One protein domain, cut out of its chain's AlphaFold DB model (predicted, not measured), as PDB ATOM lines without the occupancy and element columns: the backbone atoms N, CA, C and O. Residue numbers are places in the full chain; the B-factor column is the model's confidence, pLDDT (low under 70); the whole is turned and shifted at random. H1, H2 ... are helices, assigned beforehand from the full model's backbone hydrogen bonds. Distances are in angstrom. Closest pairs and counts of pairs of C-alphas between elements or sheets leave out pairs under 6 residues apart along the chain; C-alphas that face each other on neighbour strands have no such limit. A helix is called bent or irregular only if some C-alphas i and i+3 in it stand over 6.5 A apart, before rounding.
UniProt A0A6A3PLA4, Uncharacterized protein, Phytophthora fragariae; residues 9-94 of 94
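Overview. This is residues 9 to 94 of the 94 residues of an uncharacterized protein of Phytophthora fragariae (UniProt A0A6A3PLA4). Starting from the first printed residue, you meet one very long helix, H1, which makes the longest axis; a second helix, H2, crosses it toward the end that holds its last residues, and a shorter third helix, H3, folds back along H1. The three make a loose, open frame with few contacts between its helices, and both ends of H2 stick out, at residues 56 to 59 and 72 to 77. The printed part has 86 residues with three named helices, in the order H1, H2, H3, and no named strand; the class is all helix. The whole is only just loose, close to extended, with a radius of gyration of the C-alphas of 17.5 A, and is elongated, spanning 51 by 30 by 20 A.

Arrangement. Look first at H1, residues 14 to 47. H2, residues 56 to 77, follows after a short link of 8 residues. H1 and H2 are near each other, with 5 pairs of C-alphas within 10 A, and their closest C-alphas are 8.5 A apart. Go on through a tight link of 3 residues to H3, residues 81 to 92; H2 and H3 are apart. H1 and H3 are close but not clearly touching, with 2 pairs of C-alphas within 8 A. Their closest C-alphas, those of Thr 33 and Ile 82, are 6.7 A apart. They run opposite ways at a steep tilt of 36 degrees, only just steep. Check the backbone O and N atoms: in H2 every O i to N i+4 pair is within hydrogen-bond range, in H1 28 of 30 and in H3 7 of 8.

Along the chain. Find C-alpha 14 at (189.508, 176.648, 191.954); from there H1 runs 49.5 A to C-alpha 47 at (190.263, 154.490, 147.695). H1 is irregular: the C-alphas of Ser 15 and Pro 18 are 7.2 A apart. H2 begins at Val 56 and runs 31.5 A to Val 77. H3 runs 16.5 A from Gln 81 to Asp 92, where C-alpha 92 is at (190.894, 156.572, 181.789).

Size, cuts and confidence. The two C-alphas farthest apart are those of Ser 15 and Leu 49, 53.0 A. The printed part begins at residue 9 and ends at residue 94, the chain's last residue, without a cut. No link is long. Residues 43 to 49, of which 43 to 47 belong to H1, stand free. The mean pLDDT of the printed part is 87.7; look for values under 70 at residues 87 to 94.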
ATOM      1  N   LEU A   9     194.517 175.558 183.298       87.31
ATOM      2  CA  LEU A   9     193.612 175.212 184.386       87.31
ATOM      3  C   LEU A   9     194.132 175.668 185.759       87.31
ATOM      4  O   LEU A   9     193.354 176.122 186.598       87.31
ATOM      5  N   ALA A  10     195.445 175.575 185.989       88.38
ATOM      6  CA  ALA A  10     196.068 175.961 187.254       88.38
ATOM      7  C   ALA A  10     196.010 177.478 187.493       88.38
ATOM      8  O   ALA A  10     195.980 177.918 188.642       88.38
ATOM      9  N   ARG A  11     195.932 178.268 186.414       91.69
ATOM     10  CA  ARG A  11     195.796 179.731 186.458       91.69
ATOM     11  C   ARG A  11     194.381 180.188 186.818       91.69
ATOM     12  O   ARG A  11     194.196 181.341 187.196       91.69
ATOM     13  N   LEU A  12     193.385 179.306 186.708       91.81
ATOM     14  CA  LEU A  12     191.997 179.610 187.046       91.81
ATOM     15  C   LEU A  12     191.728 179.465 188.547       91.81
ATOM     16  O   LEU A  12     192.319 178.622 189.234       91.81
ATOM     17  N   VAL A  13     190.759 180.244 189.034       94.19
ATOM     18  CA  VAL A  13     190.230 180.125 190.401       94.19
ATOM     19  C   VAL A  13     189.662 178.711 190.606       94.19
ATOM     20  O   VAL A  13     188.946 178.226 189.728       94.19
ATOM     21  N   PRO A  14     189.933 178.034 191.741       93.62
ATOM     22  CA  PRO A  14     189.508 176.648 191.954       93.62
ATOM     23  C   PRO A  14     188.017 176.386 191.710       93.62
ATOM     24  O   PRO A  14     187.671 175.353 191.144       93.62
ATOM     25  N   SER A  15     187.146 177.340 192.050       94.56
ATOM     26  CA  SER A  15     185.693 177.223 191.876       94.56
ATOM     27  C   SER A  15     185.239 177.100 190.417       94.56
ATOM     28  O   SER A  15     184.208 176.485 190.158       94.56
ATOM     29  N   VAL A  16     185.993 177.641 189.452       93.75
ATOM     30  CA  VAL A  16     185.616 177.614 188.024       93.75
ATOM     31  C   VAL A  16     186.302 176.497 187.235       93.75
ATOM     32  O   VAL A  16     185.903 176.210 186.106       93.75
ATOM     33  N   ARG A  17     187.314 175.840 187.818       91.44
ATOM     34  CA  ARG A  17     188.084 174.770 187.160       91.44
ATOM     35  C   ARG A  17     187.206 173.628 186.630       91.44
ATOM     36  O   ARG A  17     187.393 173.284 185.464       91.44
ATOM     37  N   PRO A  18     186.218 173.098 187.382       89.69
ATOM     38  CA  PRO A  18     185.391 171.994 186.887       89.69
ATOM     39  C   PRO A  18     184.579 172.375 185.643       89.69
ATOM     40  O   PRO A  18     184.541 171.633 184.662       89.69
ATOM     41  N   ALA A  19     183.971 173.566 185.644       90.31
ATOM     42  CA  ALA A  19     183.203 174.063 184.504       90.31
ATOM     43  C   ALA A  19     184.100 174.318 183.281       90.31
ATOM     44  O   ALA A  19     183.741 173.966 182.155       90.31
ATOM     45  N   ALA A  20     185.291 174.882 183.503       90.62
ATOM     46  CA  ALA A  20     186.265 175.130 182.446       90.62
ATOM     47  C   ALA A  20     186.791 173.824 181.820       90.62
ATOM     48  O   ALA A  20     186.887 173.732 180.595       90.62
ATOM     49  N   GLN A  21     187.071 172.794 182.629       88.94
ATOM     50  CA  GLN A  21     187.450 171.461 182.139       88.94
ATOM     51  C   GLN A  21     186.342 170.833 181.298       88.94
ATOM     52  O   GLN A  21     186.617 170.360 180.196       88.94
ATOM     53  N   LEU A  22     185.097 170.868 181.782       88.62
ATOM     54  CA  LEU A  22     183.950 170.319 181.060       88.62
ATOM     55  C   LEU A  22     183.789 170.987 179.687       88.62
ATOM     56  O   LEU A  22     183.660 170.303 178.670       88.62
ATOM     57  N   MET A  23     183.845 172.321 179.645       90.44
ATOM     58  CA  MET A  23     183.726 173.074 178.397       90.44
ATOM     59  C   MET A  23     184.895 172.784 177.447       90.44
ATOM     60  O   MET A  23     184.676 172.551 176.260       90.44
ATOM     61  N   SER A  24     186.128 172.736 177.960       90.12
ATOM     62  CA  SER A  24     187.310 172.384 177.168       90.12
ATOM     63  C   SER A  24     187.204 170.981 176.568       90.12
ATOM     64  O   SER A  24     187.412 170.805 175.366       90.12
ATOM     65  N   GLY A  25     186.810 169.995 177.380       87.62
ATOM     66  CA  GLY A  25     186.589 168.619 176.941       87.62
ATOM     67  C   GLY A  25     185.520 168.526 175.855       87.62
ATOM     68  O   GLY A  25     185.744 167.884 174.832       87.62
ATOM     69  N   ALA A  26     184.399 169.239 176.010       89.12
ATOM     70  CA  ALA A  26     183.348 169.294 174.995       89.12
ATOM     71  C   ALA A  26     183.844 169.892 173.664       89.12
ATOM     72  O   ALA A  26     183.533 169.363 172.595       89.12
ATOM     73  N   ILE A  27     184.656 170.957 173.710       90.12
ATOM     74  CA  ILE A  27     185.260 171.552 172.505       90.12
ATOM     75  C   ILE A  27     186.189 170.543 171.823       90.12
ATOM     76  O   ILE A  27     186.095 170.354 170.608       90.12
ATOM     77  N   THR A  28     187.070 169.882 172.577       87.88
ATOM     78  CA  THR A  28     187.978 168.856 172.039       87.88
ATOM     79  C   THR A  28     187.203 167.704 171.408       87.88
ATOM     80  O   THR A  28     187.502 167.322 170.277       87.88
ATOM     81  N   LEU A  29     186.160 167.216 172.082       86.88
ATOM     82  CA  LEU A  29     185.304 166.129 171.613       86.88
ATOM     83  C   LEU A  29     184.657 166.449 170.263       86.88
ATOM     84  O   LEU A  29     184.712 165.638 169.333       86.88
ATOM     85  N   VAL A  30     184.082 167.646 170.121       88.38
ATOM     86  CA  VAL A  30     183.466 168.085 168.859       88.38
ATOM     87  C   VAL A  30     184.511 168.174 167.746       88.38
ATOM     88  O   VAL A  30     184.263 167.692 166.640       88.38
ATOM     89  N   ARG A  31     185.692 168.739 168.026       89.81
ATOM     90  CA  ARG A  31     186.766 168.874 167.027       89.81
ATOM     91  C   ARG A  31     187.272 167.520 166.545       89.81
ATOM     92  O   ARG A  31     187.249 167.272 165.343       89.81
ATOM     93  N   GLN A  32     187.633 166.629 167.464       88.81
ATOM     94  CA  GLN A  32     188.106 165.283 167.132       88.81
ATOM     95  C   GLN A  32     187.057 164.493 166.346       88.81
ATOM     96  O   GLN A  32     187.382 163.827 165.366       88.81
ATOM     97  N   THR A  33     185.779 164.624 166.711       88.50
ATOM     98  CA  THR A  33     184.683 163.979 165.978       88.50
ATOM     99  C   THR A  33     184.609 164.455 164.523       88.50
ATOM    100  O   THR A  33     184.446 163.639 163.613       88.50
ATOM    101  N   ILE A  34     184.754 165.762 164.284       89.56
ATOM    102  CA  ILE A  34     184.772 166.336 162.930       89.56
ATOM    103  C   ILE A  34     186.006 165.854 162.156       89.56
ATOM    104  O   ILE A  34     185.876 165.439 161.004       89.56
ATOM    105  N   GLU A  35     187.180 165.872 162.784       91.25
ATOM    106  CA  GLU A  35     188.445 165.433 162.182       91.25
ATOM    107  C   GLU A  35     188.393 163.957 161.772       91.25
ATOM    108  O   GLU A  35     188.706 163.620 160.627       91.25
ATOM    109  N   TRP A  36     187.923 163.073 162.655       90.56
ATOM    110  CA  TRP A  36     187.756 161.651 162.350       90.56
ATOM    111  C   TRP A  36     186.695 161.408 161.280       90.56
ATOM    112  O   TRP A  36     186.910 160.606 160.367       90.56
ATOM    113  N   GLY A  37     185.567 162.120 161.354       91.00
ATOM    114  CA  GLY A  37     184.512 162.045 160.349       91.00
ATOM    115  C   GLY A  37     185.025 162.422 158.958       91.00
ATOM    116  O   GLY A  37     184.846 161.665 158.001       91.00
ATOM    117  N   MET A  38     185.724 163.554 158.849       92.06
ATOM    118  CA  MET A  38     186.296 164.016 157.584       92.06
ATOM    119  C   MET A  38     187.415 163.086 157.095       92.06
ATOM    120  O   MET A  38     187.417 162.708 155.924       92.06
ATOM    121  N   GLY A  39     188.310 162.636 157.979       92.62
ATOM    122  CA  GLY A  39     189.369 161.687 157.625       92.62
ATOM    123  C   GLY A  39     188.821 160.361 157.084       92.62
ATOM    124  O   GLY A  39     189.342 159.818 156.108       92.62
ATOM    125  N   SER A  40     187.719 159.865 157.658       90.56
ATOM    126  CA  SER A  40     187.024 158.668 157.171       90.56
ATOM    127  C   SER A  40     186.452 158.868 155.763       90.56
ATOM    128  O   SER A  40     186.684 158.042 154.874       90.56
ATOM    129  N   VAL A  41     185.772 159.995 155.518       92.75
ATOM    130  CA  VAL A  41     185.225 160.330 154.193       92.75
ATOM    131  C   VAL A  41     186.343 160.482 153.160       92.75
ATOM    132  O   VAL A  41     186.274 159.875 152.090       92.75
ATOM    133  N   GLU A  42     187.397 161.237 153.471       92.38
ATOM    134  CA  GLU A  42     188.528 161.443 152.561       92.38
ATOM    135  C   GLU A  42     189.186 160.112 152.170       92.38
ATOM    136  O   GLU A  42     189.443 159.864 150.987       92.38
ATOM    137  N   LYS A  43     189.389 159.214 153.142       93.31
ATOM    138  CA  LYS A  43     189.967 157.885 152.910       93.31
ATOM    139  C   LYS A  43     189.145 157.059 151.918       93.31
ATOM    140  O   LYS A  43     189.731 156.377 151.076       93.31
ATOM    141  N   VAL A  44     187.814 157.111 151.991       91.88
ATOM    142  CA  VAL A  44     186.928 156.406 151.046       91.88
ATOM    143  C   VAL A  44     187.061 156.988 149.641       91.88
ATOM    144  O   VAL A  44     187.266 156.237 148.692       91.88
ATOM    145  N   TYR A  45     187.017 158.313 149.502       93.12
ATOM    146  CA  TYR A  45     187.173 158.978 148.204       93.12
ATOM    147  C   TYR A  45     188.529 158.673 147.556       93.12
ATOM    148  O   TYR A  45     188.592 158.315 146.378       93.12
ATOM    149  N   ARG A  46     189.603 158.687 148.353       92.75
ATOM    150  CA  ARG A  46     190.944 158.294 147.908       92.75
ATOM    151  C   ARG A  46     190.980 156.851 147.398       92.75
ATOM    152  O   ARG A  46     191.533 156.606 146.332       92.75
ATOM    153  N   ARG A  47     190.360 155.905 148.115       95.56
ATOM    154  CA  ARG A  47     190.263 154.490 147.695       95.56
ATOM    155  C   ARG A  47     189.458 154.302 146.412       95.56
ATOM    156  O   ARG A  47     189.779 153.427 145.621       95.56
ATOM    157  N   LEU A  48     188.431 155.122 146.208       94.44
ATOM    158  CA  LEU A  48     187.626 155.119 144.988       94.44
ATOM    159  C   LEU A  48     188.315 155.824 143.811       94.44
ATOM    160  O   LEU A  48     187.732 155.871 142.731       94.44
ATOM    161  N   LEU A  49     189.513 156.393 144.012       94.69
ATOM    162  CA  LEU A  49     190.226 157.216 143.030       94.69
ATOM    163  C   LEU A  49     189.357 158.360 142.481       94.69
ATOM    164  O   LEU A  49     189.481 158.766 141.326       94.69
ATOM    165  N   ARG A  50     188.451 158.889 143.313       91.75
ATOM    166  CA  ARG A  50     187.601 160.030 142.966       91.75
ATOM    167  C   ARG A  50     187.794 161.147 143.983       91.75
ATOM    168  O   ARG A  50     187.796 160.871 145.179       91.75
ATOM    169  N   PRO A  51     187.904 162.411 143.553       90.88
ATOM    170  CA  PRO A  51     187.870 163.528 144.480       90.88
ATOM    171  C   PRO A  51     186.436 163.795 144.950       90.88
ATOM    172  O   PRO A  51     185.452 163.443 144.288       90.88
ATOM    173  N   LEU A  52     186.310 164.472 146.091       90.56
ATOM    174  CA  LEU A  52     185.061 165.150 146.425       90.56
ATOM    175  C   LEU A  52     184.743 166.192 145.333       90.56
ATOM    176  O   LEU A  52     185.668 166.783 144.776       90.56
ATOM    177  N   PRO A  53     183.458 166.444 145.024       92.94
ATOM    178  CA  PRO A  53     183.088 167.475 144.059       92.94
ATOM    179  C   PRO A  53     183.695 168.839 144.422       92.94
ATOM    180  O   PRO A  53     183.673 169.224 145.590       92.94
ATOM    181  N   TYR A  54     184.211 169.569 143.428       94.00
ATOM    182  CA  TYR A  54     184.724 170.933 143.622       94.00
ATOM    183  C   TYR A  54     183.591 171.943 143.859       94.00
ATOM    184  O   TYR A  54     183.697 172.816 144.715       94.00
ATOM    185  N   ASP A  55     182.481 171.778 143.133       97.12
ATOM    186  CA  ASP A  55     181.256 172.560 143.301       97.12
ATOM    187  C   ASP A  55     180.761 172.483 144.753       97.12
ATOM    188  O   ASP A  55     180.444 171.404 145.266       97.12
ATOM    189  N   VAL A  56     180.691 173.645 145.406       95.94
ATOM    190  CA  VAL A  56     180.382 173.779 146.834       95.94
ATOM    191  C   VAL A  56     178.987 173.249 147.165       95.94
ATOM    192  O   VAL A  56     178.814 172.584 148.190       95.94
ATOM    193  N   ILE A  57     178.001 173.481 146.297       97.69
ATOM    194  CA  ILE A  57     176.617 173.045 146.517       97.69
ATOM    195  C   ILE A  57     176.531 171.524 146.404       97.69
ATOM    196  O   ILE A  57     175.987 170.859 147.291       97.69
ATOM    197  N   LYS A  58     177.143 170.950 145.362       96.31
ATOM    198  CA  LYS A  58     177.188 169.491 145.179       96.31
ATOM    199  C   LYS A  58     177.969 168.810 146.298       96.31
ATOM    200  O   LYS A  58     177.557 167.747 146.769       96.31
ATOM    201  N   ARG A  59     179.082 169.405 146.733       95.56
ATOM    202  CA  ARG A  59     179.902 168.893 147.834       95.56
ATOM    203  C   ARG A  59     179.125 168.894 149.144       95.56
ATOM    204  O   ARG A  59     179.108 167.863 149.812       95.56
ATOM    205  N   LYS A  60     178.443 169.997 149.473       95.94
ATOM    206  CA  LYS A  60     177.588 170.094 150.662       95.94
ATOM    207  C   LYS A  60     176.510 169.014 150.652       95.94
ATOM    208  O   LYS A  60     176.446 168.228 151.587       95.94
ATOM    209  N   LEU A  61     175.748 168.900 149.560       97.25
ATOM    210  CA  LEU A  61     174.695 167.888 149.434       97.25
ATOM    211  C   LEU A  61     175.240 166.461 149.600       97.25
ATOM    212  O   LEU A  61     174.617 165.614 150.241       97.25
ATOM    213  N   ARG A  62     176.418 166.179 149.032       95.06
ATOM    214  CA  ARG A  62     177.054 164.865 149.152       95.06
ATOM    215  C   ARG A  62     177.426 164.537 150.595       95.06
ATOM    216  O   ARG A  62     177.124 163.436 151.052       95.06
ATOM    217  N   LEU A  63     178.073 165.473 151.285       94.69
ATOM    218  CA  LEU A  63     178.469 165.307 152.680       94.69
ATOM    219  C   LEU A  63     177.241 165.195 153.591       94.69
ATOM    220  O   LEU A  63     177.188 164.282 154.408       94.69
ATOM    221  N   ASP A  64     176.221 166.032 153.387       95.94
ATOM    222  CA  ASP A  64     174.964 165.974 154.142       95.94
ATOM    223  C   ASP A  64     174.305 164.594 154.025       95.94
ATOM    224  O   ASP A  64     173.890 164.015 155.030       95.94
ATOM    225  N   ASN A  65     174.260 164.021 152.819       96.06
ATOM    226  CA  ASN A  65     173.715 162.680 152.609       96.06
ATOM    227  C   ASN A  65     174.546 161.599 153.314       96.06
ATOM    228  O   ASN A  65     173.976 160.731 153.975       96.06
ATOM    229  N   LEU A  66     175.879 161.668 153.221       94.19
ATOM    230  CA  LEU A  66     176.789 160.759 153.928       94.19
ATOM    231  C   LEU A  66     176.551 160.790 155.443       94.19
ATOM    232  O   LEU A  66     176.362 159.741 156.060       94.19
ATOM    233  N   PHE A  67     176.498 161.985 156.038       91.56
ATOM    234  CA  PHE A  67     176.278 162.140 157.475       91.56
ATOM    235  C   PHE A  67     174.878 161.696 157.902       91.56
ATOM    236  O   PHE A  67     174.737 161.043 158.935       91.56
ATOM    237  N   ARG A  68     173.837 161.983 157.111       95.38
ATOM    238  CA  ARG A  68     172.470 161.513 157.389       95.38
ATOM    239  C   ARG A  68     172.377 159.990 157.377       95.38
ATOM    240  O   ARG A  68     171.785 159.432 158.295       95.38
ATOM    241  N   LEU A  69     172.987 159.326 156.396       95.31
ATOM    242  CA  LEU A  69     173.005 157.861 156.317       95.31
ATOM    243  C   LEU A  69     173.792 157.236 157.473       95.31
ATOM    244  O   LEU A  69     173.330 156.269 158.080       95.31
ATOM    245  N   ALA A  70     174.945 157.809 157.825       91.81
ATOM    246  CA  ALA A  70     175.725 157.359 158.974       91.81
ATOM    247  C   ALA A  70     174.932 157.507 160.286       91.81
ATOM    248  O   ALA A  70     174.856 156.563 161.070       91.81
ATOM    249  N   ASN A  71     174.282 158.656 160.490       91.81
ATOM    250  CA  ASN A  71     173.447 158.910 161.664       91.81
ATOM    251  C   ASN A  71     172.212 158.007 161.706       91.81
ATOM    252  O   ASN A  71     171.850 157.537 162.780       91.81
ATOM    253  N   TYR A  72     171.583 157.744 160.558       95.62
ATOM    254  CA  TYR A  72     170.486 156.787 160.460       95.62
ATOM    255  C   TYR A  72     170.945 155.406 160.928       95.62
ATOM    256  O   TYR A  72     170.357 154.866 161.857       95.62
ATOM    257  N   ARG A  73     172.064 154.897 160.388       95.19
ATOM    258  CA  ARG A  73     172.658 153.635 160.847       95.19
ATOM    259  C   ARG A  73     172.865 153.650 162.361       95.19
ATOM    260  O   ARG A  73     172.406 152.729 163.018       95.19
ATOM    261  N   VAL A  74     173.530 154.673 162.907       92.44
ATOM    262  CA  VAL A  74     173.813 154.772 164.352       92.44
ATOM    263  C   VAL A  74     172.536 154.740 165.191       92.44
ATOM    264  O   VAL A  74     172.527 154.072 166.214       92.44
ATOM    265  N   ARG A  75     171.458 155.415 164.777       93.81
ATOM    266  CA  ARG A  75     170.172 155.379 165.499       93.81
ATOM    267  C   ARG A  75     169.490 154.018 165.416       93.81
ATOM    268  O   ARG A  75     168.830 153.629 166.365       93.81
ATOM    269  N   THR A  76     169.648 153.316 164.299       96.00
ATOM    270  CA  THR A  76     169.029 152.004 164.088       96.00
ATOM    271  C   THR A  76     169.777 150.881 164.802       96.00
ATOM    272  O   THR A  76     169.141 149.968 165.312       96.00
ATOM    273  N   VAL A  77     171.116 150.914 164.819       95.19
ATOM    274  CA  VAL A  77     171.938 149.838 165.410       95.19
ATOM    275  C   VAL A  77     172.503 150.181 166.787       95.19
ATOM    276  O   VAL A  77     173.143 149.339 167.399       95.19
ATOM    277  N   GLU A  78     172.360 151.430 167.233       92.50
ATOM    278  CA  GLU A  78     172.865 151.980 168.504       92.50
ATOM    279  C   GLU A  78     174.392 151.905 168.721       92.50
ATOM    280  O   GLU A  78     174.917 152.344 169.743       92.50
ATOM    281  N   VAL A  79     175.149 151.446 167.721       89.56
ATOM    282  CA  VAL A  79     176.617 151.402 167.741       89.56
ATOM    283  C   VAL A  79     177.208 152.723 167.247       89.56
ATOM    284  O   VAL A  79     177.190 153.021 166.047       89.56
ATOM    285  N   SER A  80     177.813 153.482 168.165       87.31
ATOM    286  CA  SER A  80     178.541 154.725 167.883       87.31
ATOM    287  C   SER A  80     179.971 154.662 168.412       87.31
ATOM    288  O   SER A  80     180.188 154.735 169.619       87.31
ATOM    289  N   GLN A  81     180.946 154.598 167.499       82.19
ATOM    290  CA  GLN A  81     182.370 154.599 167.852       82.19
ATOM    291  C   GLN A  81     182.781 155.889 168.578       82.19
ATOM    292  O   GLN A  81     183.557 155.849 169.525       82.19
ATOM    293  N   ILE A  82     182.206 157.030 168.181       81.38
ATOM    294  CA  ILE A  82     182.426 158.318 168.850       81.38
ATOM    295  C   ILE A  82     181.981 158.219 170.311       81.38
ATOM    296  O   ILE A  82     182.744 158.540 171.215       81.38
ATOM    297  N   ARG A  83     180.766 157.713 170.557       78.56
ATOM    298  CA  ARG A  83     180.244 157.573 171.920       78.56
ATOM    299  C   ARG A  83     181.130 156.652 172.756       78.56
ATOM    300  O   ARG A  83     181.466 157.022 173.871       78.56
ATOM    301  N   THR A  84     181.534 155.499 172.224       81.31
ATOM    302  CA  THR A  84     182.375 154.557 172.972       81.31
ATOM    303  C   THR A  84     183.738 155.155 173.302       81.31
ATOM    304  O   THR A  84     184.148 155.098 174.452       81.31
ATOM    305  N   THR A  85     184.416 155.798 172.347       78.62
ATOM    306  CA  THR A  85     185.762 156.337 172.587       78.62
ATOM    307  C   THR A  85     185.770 157.421 173.666       78.62
ATOM    308  O   THR A  85     186.665 157.423 174.502       78.62
ATOM    309  N   PHE A  86     184.766 158.302 173.707       70.00
ATOM    310  CA  PHE A  86     184.715 159.372 174.711       70.00
ATOM    311  C   PHE A  86     184.165 158.944 176.078       70.00
ATOM    312  O   PHE A  86     184.492 159.587 177.074       70.00
ATOM    313  N   VAL A  87     183.351 157.884 176.149       61.56
ATOM    314  CA  VAL A  87     182.908 157.315 177.436       61.56
ATOM    315  C   VAL A  87     184.108 156.739 178.188       61.56
ATOM    316  O   VAL A  87     184.346 157.149 179.321       61.56
ATOM    317  N   TYR A  88     184.916 155.905 177.527       56.28
ATOM    318  CA  TYR A  88     186.132 155.350 178.131       56.28
ATOM    319  C   TYR A  88     187.199 156.420 178.385       56.28
ATOM    320  O   TYR A  88     187.850 156.399 179.419       56.28
ATOM    321  N   TRP A  89     187.303 157.442 177.525       54.94
ATOM    322  CA  TRP A  89     188.231 158.555 177.762       54.94
ATOM    323  C   TRP A  89     187.978 159.271 179.098       54.94
ATOM    324  O   TRP A  89     188.920 159.749 179.721       54.94
ATOM    325  N   LYS A  90     186.726 159.353 179.567       54.66
ATOM    326  CA  LYS A  90     186.425 159.937 180.881       54.66
ATOM    327  C   LYS A  90     186.858 159.021 182.034       54.66
ATOM    328  O   LYS A  90     187.227 159.543 183.075       54.66
ATOM    329  N   GLU A  91     186.784 157.704 181.861       54.59
ATOM    330  CA  GLU A  91     187.189 156.711 182.869       54.59
ATOM    331  C   GLU A  91     188.716 156.597 182.972       54.59
ATOM    332  O   GLU A  91     189.240 156.529 184.076       54.59
ATOM    333  N   ASP A  92     189.428 156.672 181.843       45.41
ATOM    334  CA  ASP A  92     190.894 156.572 181.789       45.41
ATOM    335  C   ASP A  92     191.618 157.851 182.261       45.41
ATOM    336  O   ASP A  92     192.807 157.811 182.576       45.41
ATOM    337  N   ASN A  93     190.926 158.999 182.270       47.59
ATOM    338  CA  ASN A  93     191.471 160.305 182.673       47.59
ATOM    339  C   ASN A  93     190.836 160.856 183.970       47.59
ATOM    340  O   ASN A  93     190.969 162.055 184.241       47.59
ATOM    341  N   ALA A  94     190.114 160.020 184.726       48.00
ATOM    342  CA  ALA A  94     189.589 160.323 186.063       48.00
ATOM    343  C   ALA A  94     190.552 159.840 187.154       48.00
ATOM    344  O   ALA A  94     190.629 160.542 188.188       48.00
TER     345      ALA A  94